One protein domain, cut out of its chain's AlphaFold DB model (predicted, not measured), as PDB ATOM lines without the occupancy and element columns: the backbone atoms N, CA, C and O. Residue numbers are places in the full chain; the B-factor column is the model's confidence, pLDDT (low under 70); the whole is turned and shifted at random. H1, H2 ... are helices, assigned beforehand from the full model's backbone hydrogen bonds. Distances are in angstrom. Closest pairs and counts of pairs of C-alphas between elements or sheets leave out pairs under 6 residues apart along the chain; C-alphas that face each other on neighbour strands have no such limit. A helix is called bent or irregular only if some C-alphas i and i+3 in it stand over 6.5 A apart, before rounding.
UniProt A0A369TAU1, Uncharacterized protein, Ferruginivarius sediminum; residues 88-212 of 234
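AT A GLANCE: This is residues 88 to 212 of the 234 residues of an uncharacterized protein of Ferruginivarius sediminum (UniProt A0A369TAU1). Helices running roughly along one axis pack into a compact body: kinked H1 and H5 lie in the middle, H6 packs on both from one side, and on the other side H2 folds back on H1b while H4 packs on H5. Short H3 bridges H2 and H4, far from H6. H1a, H4, H5 and H6 form an up-and-down bundle, each running against the one before. The printed part has 125 residues with six named helices, H1 to H6 in order, and no named strand: all helix, radius of gyration of the C-alphas 13.9 A, spans 43 by 34 by 20 A.

HOW THE PARTS SIT: H1, residues 88 to 113, was assigned as one helix by its hydrogen bonds but is bent: C-alphas 100 and 103 are 6.8 A apart, and arms H1a, residues 88 to 100, and H1b, residues 103 to 113, stand at a shallow tilt of 32 degrees. H2, residues 117 to 135, forms a helical hairpin with H1b, closest C-alphas Leu 110 and Ala 123, 5.3 A. H3, residues 141 to 145, touches H4, residues 156 to 167, closest C-alphas Pro 142 and Thr 164, 5.2 A. H4 and H5, residues 171 to 189, form a hairpin at 25 degrees, closest C-alphas Ala 162 and Gln 174, 4.5 A. H6, residues 192 to 211, touches H1a with residues 205 to 209 alone, closest C-alphas Leu 209 and Arg 90, 5.7 A; H4 and H6 are apart. Every O i to N i+4 pair is within hydrogen-bond range in H1a, H1b, H2, H3, H4 and H5; in H6, 14 of 16.

IN THESE COORDINATES: H1a begins at C-alpha 88 (-36.866, 28.463, -11.057). H2 measures 27.3 A, H5 25.7 A and H6 30.3 A, ending at C-alpha 211 (-25.753, 31.709, -4.324).

THE WHOLE: The C-alphas farthest apart, His 117 and Val 212, are 44.0 A apart. The printed part has no cut, no link is long, and no printed residue is under 70 in pLDDT.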
ATOM      1  N   ALA A  88     -35.601  28.777 -11.716       94.88
ATOM      2  CA  ALA A  88     -36.866  28.463 -11.057       94.88
ATOM      3  C   ALA A  88     -36.759  28.710  -9.548       94.88
ATOM      4  O   ALA A  88     -37.618  29.388  -8.987       94.88
ATOM      5  N   LEU A  89     -35.670  28.271  -8.908       96.88
ATOM      6  CA  LEU A  89     -35.409  28.587  -7.501       96.88
ATOM      7  C   LEU A  89     -35.210  30.095  -7.279       96.88
ATOM      8  O   LEU A  89     -35.743  30.661  -6.324       96.88
ATOM      9  N   ARG A  90     -34.496  30.786  -8.176       97.81
ATOM     10  CA  ARG A  90     -34.354  32.254  -8.102       97.81
ATOM     11  C   ARG A  90     -35.703  32.969  -8.166       97.81
ATOM     12  O   ARG A  90     -35.909  33.917  -7.411       97.81
ATOM     13  N   ARG A  91     -36.623  32.507  -9.017       97.88
ATOM     14  CA  ARG A  91     -37.998  33.027  -9.121       97.88
ATOM     15  C   ARG A  91     -38.754  32.894  -7.792       97.88
ATOM     16  O   ARG A  91     -39.403  33.851  -7.366       97.88
ATOM     17  N   GLU A  92     -38.608  31.766  -7.095       98.31
ATOM     18  CA  GLU A  92     -39.183  31.571  -5.754       98.31
ATOM     19  C   GLU A  92     -38.576  32.530  -4.715       98.31
ATOM     20  O   GLU A  92     -39.302  33.140  -3.930       98.31
ATOM     21  N   ILE A  93     -37.256  32.751  -4.748       98.62
ATOM     22  CA  ILE A  93     -36.579  33.711  -3.856       98.62
ATOM     23  C   ILE A  93     -37.074  35.144  -4.105       98.62
ATOM     24  O   ILE A  93     -37.350  35.875  -3.150       98.62
ATOM     25  N   VAL A  94     -37.202  35.555  -5.372       98.69
ATOM     26  CA  VAL A  94     -37.741  36.875  -5.746       98.69
ATOM     27  C   VAL A  94     -39.182  37.026  -5.258       98.69
ATOM     28  O   VAL A  94     -39.527  38.070  -4.701       98.69
ATOM     29  N   GLN A  95     -40.011  35.989  -5.415       98.56
ATOM     30  CA  GLN A  95     -41.399  36.022  -4.954       98.56
ATOM     31  C   GLN A  95     -41.497  36.143  -3.435       98.56
ATOM     32  O   GLN A  95     -42.254  36.973  -2.932       98.56
ATOM     33  N   ALA A  96     -40.716  35.351  -2.702       98.56
ATOM     34  CA  ALA A  96     -40.689  35.410  -1.248       98.56
ATOM     35  C   ALA A  96     -40.235  36.794  -0.753       98.56
ATOM     36  O   ALA A  96     -40.825  37.343   0.179       98.56
ATOM     37  N   GLU A  97     -39.231  37.397  -1.401       98.75
ATOM     38  CA  GLU A  97     -38.787  38.755  -1.076       98.75
ATOM     39  C   GLU A  97     -39.885  39.793  -1.325       98.75
ATOM     40  O   GLU A  97     -40.125  40.653  -0.471       98.75
ATOM     41  N   LEU A  98     -40.579  39.699  -2.462       98.62
ATOM     42  CA  LEU A  98     -41.700  40.575  -2.781       98.62
ATOM     43  C   LEU A  98     -42.804  40.465  -1.725       98.62
ATOM     44  O   LEU A  98     -43.176  41.471  -1.122       98.62
ATOM     45  N   MET A  99     -43.312  39.254  -1.498       98.12
ATOM     46  CA  MET A  99     -44.527  39.035  -0.713       98.12
ATOM     47  C   MET A  99     -44.311  39.204   0.787       98.12
ATOM     48  O   MET A  99     -45.165  39.765   1.467       98.12
ATOM     49  N   HIS A 100     -43.173  38.749   1.313       97.81
ATOM     50  CA  HIS A 100     -42.947  38.719   2.759       97.81
ATOM     51  C   HIS A 100     -42.123  39.894   3.278       97.81
ATOM     52  O   HIS A 100     -42.104  40.122   4.485       97.81
ATOM     53  N   THR A 101     -41.449  40.646   2.402       98.19
ATOM     54  CA  THR A 101     -40.572  41.747   2.832       98.19
ATOM     55  C   THR A 101     -40.909  43.070   2.161       98.19
ATOM     56  O   THR A 101     -41.229  44.041   2.849       98.19
ATOM     57  N   LEU A 102     -40.850  43.139   0.829       98.12
ATOM     58  CA  LEU A 102     -40.981  44.414   0.122       98.12
ATOM     59  C   LEU A 102     -42.408  44.958   0.181       98.12
ATOM     60  O   LEU A 102     -42.582  46.123   0.527       98.12
ATOM     61  N   LEU A 103     -43.421  44.141  -0.116       98.00
ATOM     62  CA  LEU A 103     -44.813  44.589  -0.142       98.00
ATOM     63  C   LEU A 103     -45.305  45.067   1.241       98.00
ATOM     64  O   LEU A 103     -45.814  46.188   1.310       98.00
ATOM     65  N   PRO A 104     -45.075  44.344   2.359       97.75
ATOM     66  CA  PRO A 104     -45.417  44.846   3.693       97.75
ATOM     67  C   PRO A 104     -44.694  46.152   4.066       97.75
ATOM     68  O   PRO A 104     -45.293  47.058   4.654       97.75
ATOM     69  N   ALA A 105     -43.414  46.287   3.699       96.69
ATOM     70  CA  ALA A 105     -42.655  47.511   3.948       96.69
ATOM     71  C   ALA A 105     -43.181  48.692   3.121       96.69
ATOM     72  O   ALA A 105     -43.335  49.788   3.653       96.69
ATOM     73  N   ILE A 106     -43.515  48.458   1.847       96.50
ATOM     74  CA  ILE A 106     -44.140  49.450   0.963       96.50
ATOM     75  C   ILE A 106     -45.472  49.923   1.548       96.50
ATOM     76  O   ILE A 106     -45.691  51.128   1.619       96.50
ATOM     77  N   VAL A 107     -46.334  49.010   2.007       97.06
ATOM     78  CA  VAL A 107     -47.607  49.364   2.660       97.06
ATOM     79  C   VAL A 107     -47.369  50.253   3.882       97.06
ATOM     80  O   VAL A 107     -47.994  51.305   4.007       97.06
ATOM     81  N   THR A 108     -46.424  49.869   4.744       95.50
ATOM     82  CA  THR A 108     -46.075  50.642   5.947       95.50
ATOM     83  C   THR A 108     -45.613  52.056   5.588       95.50
ATOM     84  O   THR A 108     -46.069  53.038   6.176       95.50
ATOM     85  N   ASP A 109     -44.721  52.178   4.606       94.88
ATOM     86  CA  ASP A 109     -44.151  53.463   4.211       94.88
ATOM     87  C   ASP A 109     -45.170  54.336   3.447       94.88
ATOM     88  O   ASP A 109     -45.187  55.552   3.639       94.88
ATOM     89  N   LEU A 110     -46.083  53.736   2.665       94.56
ATOM     90  CA  LEU A 110     -47.226  54.425   2.047       94.56
ATOM     91  C   LEU A 110     -48.133  55.057   3.101       94.56
ATOM     92  O   LEU A 110     -48.429  56.250   3.030       94.56
ATOM     93  N   GLN A 111     -48.547  54.274   4.099       94.06
ATOM     94  CA  GLN A 111     -49.411  54.751   5.179       94.06
ATOM     95  C   GLN A 111     -48.732  55.861   5.991       94.06
ATOM     96  O   GLN A 111     -49.356  56.867   6.317       94.06
ATOM     97  N   ALA A 112     -47.434  55.717   6.269       92.69
ATOM     98  CA  ALA A 112     -46.661  56.698   7.023       92.69
ATOM     99  C   ALA A 112     -46.324  57.981   6.235       92.69
ATOM    100  O   ALA A 112     -45.908  58.973   6.846       92.69
ATOM    101  N   GLY A 113     -46.412  57.950   4.902       91.62
ATOM    102  CA  GLY A 113     -46.102  59.070   4.006       91.62
ATOM    103  C   GLY A 113     -47.325  59.808   3.450       91.62
ATOM    104  O   GLY A 113     -47.176  60.913   2.924       91.62
ATOM    105  N   ALA A 114     -48.520  59.227   3.570       92.88
ATOM    106  CA  ALA A 114     -49.750  59.783   3.019       92.88
ATOM    107  C   ALA A 114     -50.179  61.074   3.740       92.88
ATOM    108  O   ALA A 114     -50.564  61.058   4.910       92.88
ATOM    109  N   HIS A 115     -50.158  62.198   3.024       92.44
ATOM    110  CA  HIS A 115     -50.482  63.522   3.569       92.44
ATOM    111  C   HIS A 115     -51.803  64.090   3.037       92.44
ATOM    112  O   HIS A 115     -52.495  64.806   3.767       92.44
ATOM    113  N   ASP A 116     -52.225  63.713   1.831       96.31
ATOM    114  CA  ASP A 116     -53.519  64.108   1.262       96.31
ATOM    115  C   ASP A 116     -54.534  62.948   1.202       96.31
ATOM    116  O   ASP A 116     -54.239  61.798   1.536       96.31
ATOM    117  N   HIS A 117     -55.777  63.268   0.830       96.50
ATOM    118  CA  HIS A 117     -56.860  62.286   0.752       96.50
ATOM    119  C   HIS A 117     -56.615  61.216  -0.325       96.50
ATOM    120  O   HIS A 117     -56.909  60.044  -0.098       96.50
ATOM    121  N   ALA A 118     -56.073  61.595  -1.485       96.25
ATOM    122  CA  ALA A 118     -55.834  60.665  -2.586       96.25
ATOM    123  C   ALA A 118     -54.740  59.650  -2.223       96.25
ATOM    124  O   ALA A 118     -54.901  58.456  -2.458       96.25
ATOM    125  N   GLN A 119     -53.669  60.104  -1.576       95.00
ATOM    126  CA  GLN A 119     -52.591  59.251  -1.088       95.00
ATOM    127  C   GLN A 119     -53.052  58.315   0.023       95.00
ATOM    128  O   GLN A 119     -52.694  57.140  -0.002       95.00
ATOM    129  N   ARG A 120     -53.866  58.801   0.975       97.19
ATOM    130  CA  ARG A 120     -54.454  57.940   2.016       97.19
ATOM    131  C   ARG A 120     -55.303  56.842   1.392       97.19
ATOM    132  O   ARG A 120     -55.104  55.674   1.709       97.19
ATOM    133  N   ARG A 121     -56.156  57.199   0.426       97.75
ATOM    134  CA  ARG A 121     -56.976  56.226  -0.300       97.75
ATOM    135  C   ARG A 121     -56.131  55.205  -1.063       97.75
ATOM    136  O   ARG A 121     -56.416  54.013  -0.996       97.75
ATOM    137  N   ALA A 122     -55.092  55.650  -1.768       97.19
ATOM    138  CA  ALA A 122     -54.190  54.755  -2.490       97.19
ATOM    139  C   ALA A 122     -53.441  53.806  -1.540       97.19
ATOM    140  O   ALA A 122     -53.334  52.618  -1.829       97.19
ATOM    141  N   ALA A 123     -52.969  54.307  -0.392       97.00
ATOM    142  CA  ALA A 123     -52.297  53.513   0.634       97.00
ATOM    143  C   ALA A 123     -53.229  52.472   1.275       97.00
ATOM    144  O   ALA A 123     -52.825  51.325   1.460       97.00
ATOM    145  N   GLU A 124     -54.476  52.846   1.579       98.25
ATOM    146  CA  GLU A 124     -55.512  51.931   2.078       98.25
ATOM    147  C   GLU A 124     -55.804  50.812   1.076       98.25
ATOM    148  O   GLU A 124     -55.783  49.641   1.448       98.25
ATOM    149  N   LEU A 125     -56.005  51.151  -0.204       98.50
ATOM    150  CA  LEU A 125     -56.230  50.161  -1.260       98.50
ATOM    151  C   LEU A 125     -55.034  49.219  -1.419       98.50
ATOM    152  O   LEU A 125     -55.225  48.009  -1.510       98.50
ATOM    153  N   THR A 126     -53.801  49.737  -1.401       98.38
ATOM    154  CA  THR A 126     -52.599  48.890  -1.449       98.38
ATOM    155  C   THR A 126     -52.506  47.971  -0.231       98.38
ATOM    156  O   THR A 126     -52.129  46.811  -0.382       98.38
ATOM    157  N   ALA A 127     -52.857  48.452   0.967       98.62
ATOM    158  CA  ALA A 127     -52.857  47.642   2.184       98.62
ATOM    159  C   ALA A 127     -53.895  46.511   2.122       98.62
ATOM    160  O   ALA A 127     -53.573  45.368   2.447       98.62
ATOM    161  N   MET A 128     -55.115  46.818   1.667       98.69
ATOM    162  CA  MET A 128     -56.177  45.830   1.462       98.69
ATOM    163  C   MET A 128     -55.751  44.771   0.443       98.69
ATOM    164  O   MET A 128     -55.755  43.584   0.766       98.69
ATOM    165  N   LEU A 129     -55.279  45.195  -0.735       98.62
ATOM    166  CA  LEU A 129     -54.794  44.287  -1.772       98.62
ATOM    167  C   LEU A 129     -53.645  43.404  -1.268       98.62
ATOM    168  O   LEU A 129     -53.628  42.210  -1.546       98.62
ATOM    169  N   ALA A 130     -52.687  43.957  -0.520       98.38
ATOM    170  CA  ALA A 130     -51.586  43.175   0.039       98.38
ATOM    171  C   ALA A 130     -52.082  42.088   1.007       98.38
ATOM    172  O   ALA A 130     -51.592  40.959   0.958       98.38
ATOM    173  N   GLY A 131     -53.069  42.412   1.850       98.31
ATOM    174  CA  GLY A 131     -53.722  41.448   2.735       98.31
ATOM    175  C   GLY A 131     -54.459  40.351   1.963       98.31
ATOM    176  O   GLY A 131     -54.291  39.170   2.262       98.31
ATOM    177  N   GLU A 132     -55.216  40.723   0.931       98.44
ATOM    178  CA  GLU A 132     -55.927  39.760   0.085       98.44
ATOM    179  C   GLU A 132     -54.969  38.863  -0.702       98.44
ATOM    180  O   GLU A 132     -55.156  37.647  -0.728       98.44
ATOM    181  N   LEU A 133     -53.894  39.413  -1.278       98.25
ATOM    182  CA  LEU A 133     -52.859  38.632  -1.962       98.25
ATOM    183  C   LEU A 133     -52.202  37.617  -1.021       98.25
ATOM    184  O   LEU A 133     -51.986  36.476  -1.423       98.25
ATOM    185  N   ALA A 134     -51.917  38.003   0.226       97.12
ATOM    186  CA  ALA A 134     -51.322  37.110   1.219       97.12
ATOM    187  C   ALA A 134     -52.253  35.952   1.624       97.12
ATOM    188  O   ALA A 134     -51.774  34.862   1.931       97.12
ATOM    189  N   ALA A 135     -53.572  36.171   1.609       97.56
ATOM    190  CA  ALA A 135     -54.574  35.144   1.901       97.56
ATOM    191  C   ALA A 135     -54.980  34.308   0.670       97.56
ATOM    192  O   ALA A 135     -55.627  33.269   0.810       97.56
ATOM    193  N   THR A 136     -54.623  34.755  -0.535       97.56
ATOM    194  CA  THR A 136     -55.069  34.161  -1.797       97.56
ATOM    195  C   THR A 136     -54.046  33.155  -2.333       97.56
ATOM    196  O   THR A 136     -52.866  33.495  -2.459       97.56
ATOM    197  N   PRO A 137     -54.476  31.935  -2.719       97.19
ATOM    198  CA  PRO A 137     -53.626  30.974  -3.417       97.19
ATOM    199  C   PRO A 137     -52.966  31.567  -4.668       97.19
ATOM    200  O   PRO A 137     -53.593  32.321  -5.414       97.19
ATOM    201  N   VAL A 138     -51.703  31.203  -4.911       94.81
ATOM    202  CA  VAL A 138     -50.858  31.763  -5.985       94.81
ATOM    203  C   VAL A 138     -51.531  31.722  -7.361       94.81
ATOM    204  O   VAL A 138     -51.414  32.676  -8.127       94.81
ATOM    205  N   ASP A 139     -52.271  30.660  -7.676       96.38
ATOM    206  CA  ASP A 139     -52.968  30.487  -8.956       96.38
ATOM    207  C   ASP A 139     -54.067  31.536  -9.200       96.38
ATOM    208  O   ASP A 139     -54.371  31.851 -10.352       96.38
ATOM    209  N   ARG A 140     -54.626  32.117  -8.131       97.94
ATOM    210  CA  ARG A 140     -55.701  33.122  -8.187       97.94
ATOM    211  C   ARG A 140     -55.212  34.559  -8.022       97.94
ATOM    212  O   ARG A 140     -55.945  35.485  -8.366       97.94
ATOM    213  N   GLN A 141     -53.985  34.760  -7.541       98.06
ATOM    214  CA  GLN A 141     -53.416  36.095  -7.324       98.06
ATOM    215  C   GLN A 141     -53.413  36.983  -8.582       98.06
ATOM    216  O   GLN A 141     -53.729  38.165  -8.442       98.06
ATOM    217  N   PRO A 142     -53.126  36.487  -9.808       98.12
ATOM    218  CA  PRO A 142     -53.191  37.329 -11.002       98.12
ATOM    219  C   PRO A 142     -54.591  37.881 -11.268       98.12
ATOM    220  O   PRO A 142     -54.722  39.066 -11.550       98.12
ATOM    221  N   ALA A 143     -55.635  37.056 -11.146       98.12
ATOM    222  CA  ALA A 143     -57.010  37.505 -11.361       98.12
ATOM    223  C   ALA A 143     -57.409  38.577 -10.339       98.12
ATOM    224  O   ALA A 143     -57.946  39.612 -10.724       98.12
ATOM    225  N   LEU A 144     -57.061  38.367  -9.064       98.00
ATOM    226  CA  LEU A 144     -57.265  39.352  -8.003       98.00
ATOM    227  C   LEU A 144     -56.538  40.669  -8.306       98.00
ATOM    228  O   LEU A 144     -57.145  41.731  -8.272       98.00
ATOM    229  N   ALA A 145     -55.243  40.609  -8.629       97.06
ATOM    230  CA  ALA A 145     -54.445  41.804  -8.878       97.06
ATOM    231  C   ALA A 145     -54.936  42.595 -10.102       97.06
ATOM    232  O   ALA A 145     -54.768  43.812 -10.132       97.06
ATOM    233  N   GLN A 146     -55.520  41.931 -11.105       97.81
ATOM    234  CA  GLN A 146     -56.045  42.556 -12.327       97.81
ATOM    235  C   GLN A 146     -57.451  43.150 -12.169       97.81
ATOM    236  O   GLN A 146     -57.914  43.825 -13.086       97.81
ATOM    237  N   ASP A 147     -58.121  42.947 -11.031       98.19
ATOM    238  CA  ASP A 147     -59.407  43.591 -10.766       98.19
ATOM    239  C   ASP A 147     -59.259  45.126 -10.820       98.19
ATOM    240  O   ASP A 147     -58.327  45.708 -10.246       98.19
ATOM    241  N   ALA A 148     -60.169  45.780 -11.547       97.69
ATOM    242  CA  ALA A 148     -60.162  47.227 -11.763       97.69
ATOM    243  C   ALA A 148     -60.410  48.020 -10.466       97.69
ATOM    244  O   ALA A 148     -60.000  49.176 -10.357       97.69
ATOM    245  N   GLY A 149     -61.007  47.401  -9.443       97.56
ATOM    246  CA  GLY A 149     -61.154  47.975  -8.105       97.56
ATOM    247  C   GLY A 149     -59.819  48.362  -7.460       97.56
ATOM    248  O   GLY A 149     -59.780  49.250  -6.604       97.56
ATOM    249  N   TRP A 150     -58.712  47.770  -7.921       98.12
ATOM    250  CA  TRP A 150     -57.359  48.082  -7.464       98.12
ATOM    251  C   TRP A 150     -56.615  49.108  -8.324       98.12
ATOM    252  O   TRP A 150     -55.471  49.424  -8.001       98.12
ATOM    253  N   ASP A 151     -57.212  49.677  -9.378       97.94
ATOM    254  CA  ASP A 151     -56.528  50.618 -10.290       97.94
ATOM    255  C   ASP A 151     -55.964  51.860  -9.585       97.94
ATOM    256  O   ASP A 151     -54.990  52.462 -10.042       97.94
ATOM    257  N   HIS A 152     -56.547  52.222  -8.444       97.62
ATOM    258  CA  HIS A 152     -56.097  53.337  -7.615       97.62
ATOM    259  C   HIS A 152     -55.146  52.932  -6.477       97.62
ATOM    260  O   HIS A 152     -54.723  53.798  -5.711       97.62
ATOM    261  N   ALA A 153     -54.786  51.652  -6.351       97.88
ATOM    262  CA  ALA A 153     -53.746  51.226  -5.424       97.88
ATOM    263  C   ALA A 153     -52.382  51.775  -5.874       97.88
ATOM    264  O   ALA A 153     -52.022  51.771  -7.057       97.88
ATOM    265  N   ALA A 154     -51.584  52.247  -4.920       96.38
ATOM    266  CA  ALA A 154     -50.237  52.712  -5.207       96.38
ATOM    267  C   ALA A 154     -49.368  51.569  -5.760       96.38
ATOM    268  O   ALA A 154     -49.397  50.446  -5.256       96.38
ATOM    269  N   LEU A 155     -48.567  51.890  -6.782       95.88
ATOM    270  CA  LEU A 155     -47.641  50.969  -7.455       95.88
ATOM    271  C   LEU A 155     -48.303  49.724  -8.084       95.88
ATOM    272  O   LEU A 155     -47.619  48.733  -8.350       95.88
ATOM    273  N   ILE A 156     -49.607  49.786  -8.381       97.69
ATOM    274  CA  ILE A 156     -50.367  48.646  -8.911       97.69
ATOM    275  C   ILE A 156     -49.799  48.085 -10.223       97.69
ATOM    276  O   ILE A 156     -49.760  46.872 -10.403       97.69
ATOM    277  N   GLY A 157     -49.291  48.935 -11.123       97.88
ATOM    278  CA  GLY A 157     -48.756  48.505 -12.422       97.88
ATOM    279  C   GLY A 157     -47.612  47.484 -12.297       97.88
ATOM    280  O   GLY A 157     -47.770  46.343 -12.730       97.88
ATOM    281  N   PRO A 158     -46.472  47.846 -11.681       97.94
ATOM    282  CA  PRO A 158     -45.386  46.900 -11.432       97.94
ATOM    283  C   PRO A 158     -45.795  45.684 -10.584       97.94
ATOM    284  O   PRO A 158     -45.298  44.590 -10.836       97.94
ATOM    285  N   LEU A 159     -46.720  45.842  -9.626       98.56
ATOM    286  CA  LEU A 159     -47.216  44.721  -8.818       98.56
ATOM    287  C   LEU A 159     -47.976  43.693  -9.664       98.56
ATOM    288  O   LEU A 159     -47.678  42.504  -9.581       98.56
ATOM    289  N   ARG A 160     -48.888  44.141 -10.535       98.56
ATOM    290  CA  ARG A 160     -49.598  43.277 -11.493       98.56
ATOM    291  C   ARG A 160     -48.623  42.489 -12.361       98.56
ATOM    292  O   ARG A 160     -48.762  41.277 -12.483       98.56
ATOM    293  N   VAL A 161     -47.609  43.163 -12.910       98.69
ATOM    294  CA  VAL A 161     -46.586  42.503 -13.736       98.69
ATOM    295  C   VAL A 161     -45.829  41.450 -12.929       98.69
ATOM    296  O   VAL A 161     -45.665  40.339 -13.418       98.69
ATOM    297  N   ALA A 162     -45.405  41.759 -11.700       98.62
ATOM    298  CA  ALA A 162     -44.672  40.809 -10.866       98.62
ATOM    299  C   ALA A 162     -45.507  39.559 -10.533       98.62
ATOM    300  O   ALA A 162     -45.019  38.441 -10.696       98.62
ATOM    301  N   ILE A 163     -46.770  39.733 -10.133       98.50
ATOM    302  CA  ILE A 163     -47.673  38.627  -9.782       98.50
ATOM    303  C   ILE A 163     -47.993  37.753 -11.003       98.50
ATOM    304  O   ILE A 163     -47.881  36.528 -10.930       98.50
ATOM    305  N   THR A 164     -48.341  38.359 -12.142       98.50
ATOM    306  CA  THR A 164     -48.608  37.613 -13.381       98.50
ATOM    307  C   THR A 164     -47.354  36.883 -13.868       98.50
ATOM    308  O   THR A 164     -47.410  35.687 -14.141       98.50
ATOM    309  N   ALA A 165     -46.202  37.561 -13.903       98.44
ATOM    310  CA  ALA A 165     -44.952  36.968 -14.367       98.44
ATOM    311  C   ALA A 165     -44.480  35.808 -13.477       98.44
ATOM    312  O   ALA A 165     -43.963  34.819 -13.991       98.44
ATOM    313  N   TYR A 166     -44.685  35.890 -12.158       98.19
ATOM    314  CA  TYR A 166     -44.390  34.777 -11.255       98.19
ATOM    315  C   TYR A 166     -45.211  33.532 -11.604       98.19
ATOM    316  O   TYR A 166     -44.638  32.445 -11.726       98.19
ATOM    317  N   ARG A 167     -46.525  33.700 -11.813       96.62
ATOM    318  CA  ARG A 167     -47.446  32.614 -12.175       96.62
ATOM    319  C   ARG A 167     -47.112  32.008 -13.535       96.62
ATOM    320  O   ARG A 167     -47.173  30.793 -13.685       96.62
ATOM    321  N   ASP A 168     -46.756  32.839 -14.510       97.12
ATOM    322  CA  ASP A 168     -46.425  32.401 -15.872       97.12
ATOM    323  C   ASP A 168     -44.985  31.865 -15.995       97.12
ATOM    324  O   ASP A 168     -44.501  31.621 -17.099       97.12
ATOM    325  N   CYS A 169     -44.279  31.696 -14.871       96.94
ATOM    326  CA  CYS A 169     -42.875  31.282 -14.816       96.94
ATOM    327  C   CYS A 169     -41.923  32.204 -15.608       96.94
ATOM    328  O   CYS A 169     -40.812  31.816 -15.970       96.94
ATOM    329  N   ALA A 170     -42.326  33.455 -15.833       97.69
ATOM    330  CA  ALA A 170     -41.589  34.478 -16.563       97.69
ATOM    331  C   ALA A 170     -40.610  35.218 -15.627       97.69
ATOM    332  O   ALA A 170     -40.777  36.395 -15.303       97.69
ATOM    333  N   GLY A 171     -39.586  34.503 -15.146       97.19
ATOM    334  CA  GLY A 171     -38.682  34.979 -14.086       97.19
ATOM    335  C   GLY A 171     -37.943  36.286 -14.406       97.19
ATOM    336  O   GLY A 171     -37.782  37.130 -13.529       97.19
ATOM    337  N   VAL A 172     -37.558  36.503 -15.668       98.06
ATOM    338  CA  VAL A 172     -36.914  37.749 -16.131       98.06
ATOM    339  C   VAL A 172     -37.844  38.950 -15.925       98.06
ATOM    340  O   VAL A 172     -37.451  39.954 -15.330       98.06
ATOM    341  N   GLN A 173     -39.095  38.830 -16.372       98.62
ATOM    342  CA  GLN A 173     -40.113  39.869 -16.245       98.62
ATOM    343  C   GLN A 173     -40.485  40.109 -14.778       98.62
ATOM    344  O   GLN A 173     -40.627  41.260 -14.364       98.62
ATOM    345  N   GLN A 174     -40.595  39.042 -13.980       98.62
ATOM    346  CA  GLN A 174     -40.865  39.149 -12.546       98.62
ATOM    347  C   GLN A 174     -39.743  39.921 -11.835       98.62
ATOM    348  O   GLN A 174     -40.016  40.875 -11.107       98.62
ATOM    349  N   ALA A 175     -38.483  39.549 -12.070       98.62
ATOM    350  CA  ALA A 175     -37.327  40.177 -11.445       98.62
ATOM    351  C   ALA A 175     -37.206  41.667 -11.806       98.62
ATOM    352  O   ALA A 175     -36.969  42.499 -10.927       98.62
ATOM    353  N   GLU A 176     -37.447  42.030 -13.069       98.75
ATOM    354  CA  GLU A 176     -37.491  43.436 -13.482       98.75
ATOM    355  C   GLU A 176     -38.637  44.204 -12.796       98.75
ATOM    356  O   GLU A 176     -38.443  45.326 -12.320       98.75
ATOM    357  N   ALA A 177     -39.830  43.611 -12.708       98.75
ATOM    358  CA  ALA A 177     -40.983  44.233 -12.060       98.75
ATOM    359  C   ALA A 177     -40.759  44.453 -10.553       98.75
ATOM    360  O   ALA A 177     -41.073  45.528 -10.034       98.75
ATOM    361  N   VAL A 178     -40.138  43.491  -9.864       98.81
ATOM    362  CA  VAL A 178     -39.755  43.624  -8.450       98.81
ATOM    363  C   VAL A 178     -38.686  44.701  -8.258       98.81
ATOM    364  O   VAL A 178     -38.801  45.513  -7.338       98.81
ATOM    365  N   ALA A 179     -37.696  44.792  -9.152       98.69
ATOM    366  CA  ALA A 179     -36.740  45.897  -9.125       98.69
ATOM    367  C   ALA A 179     -37.443  47.256  -9.284       98.69
ATOM    368  O   ALA A 179     -37.155  48.190  -8.537       98.69
ATOM    369  N   ARG A 180     -38.415  47.367 -10.200       98.38
ATOM    370  CA  ARG A 180     -39.208  48.594 -10.398       98.38
ATOM    371  C   ARG A 180     -40.039  48.963  -9.166       98.38
ATOM    372  O   ARG A 180     -40.074  50.141  -8.822       98.38
ATOM    373  N   LEU A 181     -40.656  47.991  -8.487       97.94
ATOM    374  CA  LEU A 181     -41.356  48.218  -7.213       97.94
ATOM    375  C   LEU A 181     -40.414  48.788  -6.151       97.94
ATOM    376  O   LEU A 181     -40.724  49.806  -5.535       97.94
ATOM    377  N   LEU A 182     -39.246  48.168  -5.981       97.81
ATOM    378  CA  LEU A 182     -38.235  48.606  -5.020       97.81
ATOM    379  C   LEU A 182     -37.740  50.025  -5.333       97.81
ATOM    380  O   LEU A 182     -37.686  50.873  -4.446       97.81
ATOM    381  N   ILE A 183     -37.427  50.317  -6.597       97.38
ATOM    382  CA  ILE A 183     -36.961  51.640  -7.038       97.38
ATOM    383  C   ILE A 183     -38.038  52.707  -6.826       97.38
ATOM    384  O   ILE A 183     -37.728  53.805  -6.356       97.38
ATOM    385  N   ALA A 184     -39.297  52.396  -7.144       95.62
ATOM    386  CA  ALA A 184     -40.414  53.301  -6.910       95.62
ATOM    387  C   ALA A 184     -40.614  53.557  -5.409       95.62
ATOM    388  O   ALA A 184     -40.819  54.703  -5.010       95.62
ATOM    389  N   ALA A 185     -40.458  52.528  -4.570       93.56
ATOM    390  CA  ALA A 185     -40.498  52.679  -3.122       93.56
ATOM    391  C   ALA A 185     -39.395  53.618  -2.615       93.56
ATOM    392  O   ALA A 185     -39.685  54.568  -1.892       93.56
ATOM    393  N   VAL A 186     -38.149  53.441  -3.063       93.75
ATOM    394  CA  VAL A 186     -37.033  54.328  -2.690       93.75
ATOM    395  C   VAL A 186     -37.259  55.773  -3.144       93.75
ATOM    396  O   VAL A 186     -36.958  56.716  -2.404       93.75
ATOM    397  N   SER A 187     -37.742  55.946  -4.374       88.56
ATOM    398  CA  SER A 187     -37.798  57.253  -5.034       88.56
ATOM    399  C   SER A 187     -38.984  58.090  -4.568       88.56
ATOM    400  O   SER A 187     -38.837  59.297  -4.382       88.56
ATOM    401  N   CYS A 188     -40.139  57.452  -4.360       83.94
ATOM    402  CA  CYS A 188     -41.405  58.147  -4.146       83.94
ATOM    403  C   CYS A 188     -41.931  58.040  -2.712       83.94
ATOM    404  O   CYS A 188     -42.696  58.905  -2.297       83.94
ATOM    405  N   LEU A 189     -41.568  56.987  -1.969       79.62
ATOM    406  CA  LEU A 189     -42.251  56.623  -0.719       79.62
ATOM    407  C   LEU A 189     -41.329  56.705   0.499       79.62
ATOM    408  O   LEU A 189     -41.707  57.208   1.558       79.62
ATOM    409  N   ALA A 190     -40.101  56.218   0.351       74.44
ATOM    410  CA  ALA A 190     -39.161  56.089   1.443       74.44
ATOM    411  C   ALA A 190     -38.691  57.464   1.931       74.44
ATOM    412  O   ALA A 190     -38.069  58.245   1.197       74.44
ATOM    413  N   ARG A 191     -38.892  57.712   3.231       81.81
ATOM    414  CA  ARG A 191     -38.196  58.782   3.960       81.81
ATOM    415  C   ARG A 191     -36.680  58.631   3.751       81.81
ATOM    416  O   ARG A 191     -36.215  57.501   3.592       81.81
ATOM    417  N   PRO A 192     -35.876  59.708   3.807       80.31
ATOM    418  CA  PRO A 192     -34.432  59.622   3.569       80.31
ATOM    419  C   PRO A 192     -33.730  58.504   4.361       80.31
ATOM    420  O   PRO A 192     -32.895  57.792   3.812       80.31
ATOM    421  N   THR A 193     -34.144  58.281   5.611       80.38
ATOM    422  CA  THR A 193     -33.629  57.219   6.492       80.38
ATOM    423  C   THR A 193     -34.013  55.798   6.059       80.38
ATOM    424  O   THR A 193     -33.272  54.859   6.325       80.38
ATOM    425  N   ARG A 194     -35.141  55.623   5.360       89.50
ATOM    426  CA  ARG A 194     -35.630  54.330   4.845       89.50
ATOM    427  C   ARG A 194     -34.975  53.913   3.532       89.50
ATOM    428  O   ARG A 194     -34.953  52.726   3.222       89.50
ATOM    429  N   ARG A 195     -34.421  54.853   2.761       91.94
ATOM    430  CA  ARG A 195     -33.813  54.553   1.450       91.94
ATOM    431  C   ARG A 195     -32.666  53.549   1.552       91.94
ATOM    432  O   ARG A 195     -32.587  52.639   0.733       91.94
ATOM    433  N   ALA A 196     -31.825  53.687   2.579       93.19
ATOM    434  CA  ALA A 196     -30.727  52.759   2.837       93.19
ATOM    435  C   ALA A 196     -31.234  51.322   3.028       93.19
ATOM    436  O   ALA A 196     -30.720  50.413   2.387       93.19
ATOM    437  N   TRP A 197     -32.312  51.140   3.801       95.94
ATOM    438  CA  TRP A 197     -32.908  49.824   4.043       95.94
ATOM    439  C   TRP A 197     -33.335  49.131   2.744       95.94
ATOM    440  O   TRP A 197     -33.008  47.967   2.539       95.94
ATOM    441  N   TYR A 198     -34.002  49.837   1.826       97.25
ATOM    442  CA  TYR A 198     -34.396  49.259   0.536       97.25
ATOM    443  C   TYR A 198     -33.193  48.881  -0.337       97.25
ATOM    444  O   TYR A 198     -33.217  47.840  -0.991       97.25
ATOM    445  N   TRP A 199     -32.127  49.687  -0.340       97.25
ATOM    446  CA  TRP A 199     -30.902  49.320  -1.052       97.25
ATOM    447  C   TRP A 199     -30.182  48.138  -0.412       97.25
ATOM    448  O   TRP A 199     -29.685  47.276  -1.134       97.25
ATOM    449  N   ASP A 200     -30.202  48.032   0.914       97.50
ATOM    450  CA  ASP A 200     -29.695  46.860   1.625       97.50
ATOM    451  C   ASP A 200     -30.524  45.610   1.300       97.50
ATOM    452  O   ASP A 200     -29.955  44.540   1.087       97.50
ATOM    453  N   ARG A 201     -31.854  45.738   1.160       98.00
ATOM    454  CA  ARG A 201     -32.716  44.652   0.660       98.00
ATOM    455  C   ARG A 201     -32.378  44.262  -0.773       98.00
ATOM    456  O   ARG A 201     -32.274  43.073  -1.050       98.00
ATOM    457  N   ALA A 202     -32.161  45.227  -1.667       98.44
ATOM    458  CA  ALA A 202     -31.784  44.942  -3.051       98.44
ATOM    459  C   ALA A 202     -30.451  44.179  -3.131       98.44
ATOM    460  O   ALA A 202     -30.347  43.184  -3.845       98.44
ATOM    461  N   ILE A 203     -29.453  44.618  -2.359       98.50
ATOM    462  CA  ILE A 203     -28.139  43.974  -2.273       98.50
ATOM    463  C   ILE A 203     -28.263  42.571  -1.665       98.50
ATOM    464  O   ILE A 203     -27.718  41.622  -2.220       98.50
ATOM    465  N   GLY A 204     -29.021  42.408  -0.577       98.44
ATOM    466  CA  GLY A 204     -29.251  41.104   0.055       98.44
ATOM    467  C   GLY A 204     -30.090  40.139  -0.793       98.44
ATOM    468  O   GLY A 204     -29.915  38.924  -0.718       98.44
ATOM    469  N   LEU A 205     -30.999  40.646  -1.630       98.62
ATOM    470  CA  LEU A 205     -31.678  39.826  -2.630       98.62
ATOM    471  C   LEU A 205     -30.678  39.366  -3.694       98.62
ATOM    472  O   LEU A 205     -30.579  38.167  -3.932       98.62
ATOM    473  N   LEU A 206     -29.900  40.285  -4.274       98.06
ATOM    474  CA  LEU A 206     -28.884  39.955  -5.277       98.06
ATOM    475  C   LEU A 206     -27.880  38.913  -4.758       98.06
ATOM    476  O   LEU A 206     -27.528  37.992  -5.490       98.06
ATOM    477  N   ASP A 207     -27.481  39.026  -3.492       97.44
ATOM    478  CA  ASP A 207     -26.649  38.064  -2.767       97.44
ATOM    479  C   ASP A 207     -27.223  36.647  -2.795       97.44
ATOM    480  O   ASP A 207     -26.579  35.733  -3.309       97.44
ATOM    481  N   ARG A 208     -28.475  36.477  -2.361       97.44
ATOM    482  CA  ARG A 208     -29.147  35.168  -2.374       97.44
ATOM    483  C   ARG A 208     -29.343  34.619  -3.784       97.44
ATOM    484  O   ARG A 208     -29.156  33.427  -3.995       97.44
ATOM    485  N   LEU A 209     -29.681  35.465  -4.764       97.19
ATOM    486  CA  LEU A 209     -29.818  35.026  -6.162       97.19
ATOM    487  C   LEU A 209     -28.495  34.501  -6.728       97.19
ATOM    488  O   LEU A 209     -28.480  33.549  -7.511       97.19
ATOM    489  N   CYS A 210     -27.394  35.125  -6.323       95.81
ATOM    490  CA  CYS A 210     -26.045  34.764  -6.715       95.81
ATOM    491  C   CYS A 210     -25.584  33.419  -6.115       95.81
ATOM    492  O   CYS A 210     -24.789  32.734  -6.757       95.81
ATOM    493  N   GLU A 211     -26.082  33.011  -4.941       93.69
ATOM    494  CA  GLU A 211     -25.753  31.709  -4.324       93.69
ATOM    495  C   GLU A 211     -26.433  30.509  -4.996       93.69
ATOM    496  O   GLU A 211     -25.907  29.394  -4.964       93.69
ATOM    497  N   VAL A 212     -27.572  30.722  -5.661       93.25
ATOM    498  CA  VAL A 212     -28.300  29.638  -6.333       93.25
ATOM    499  C   VAL A 212     -27.415  28.952  -7.378       93.25
ATOM    500  O   VAL A 212     -26.939  29.588  -8.321       93.25
TER     501      VAL A 212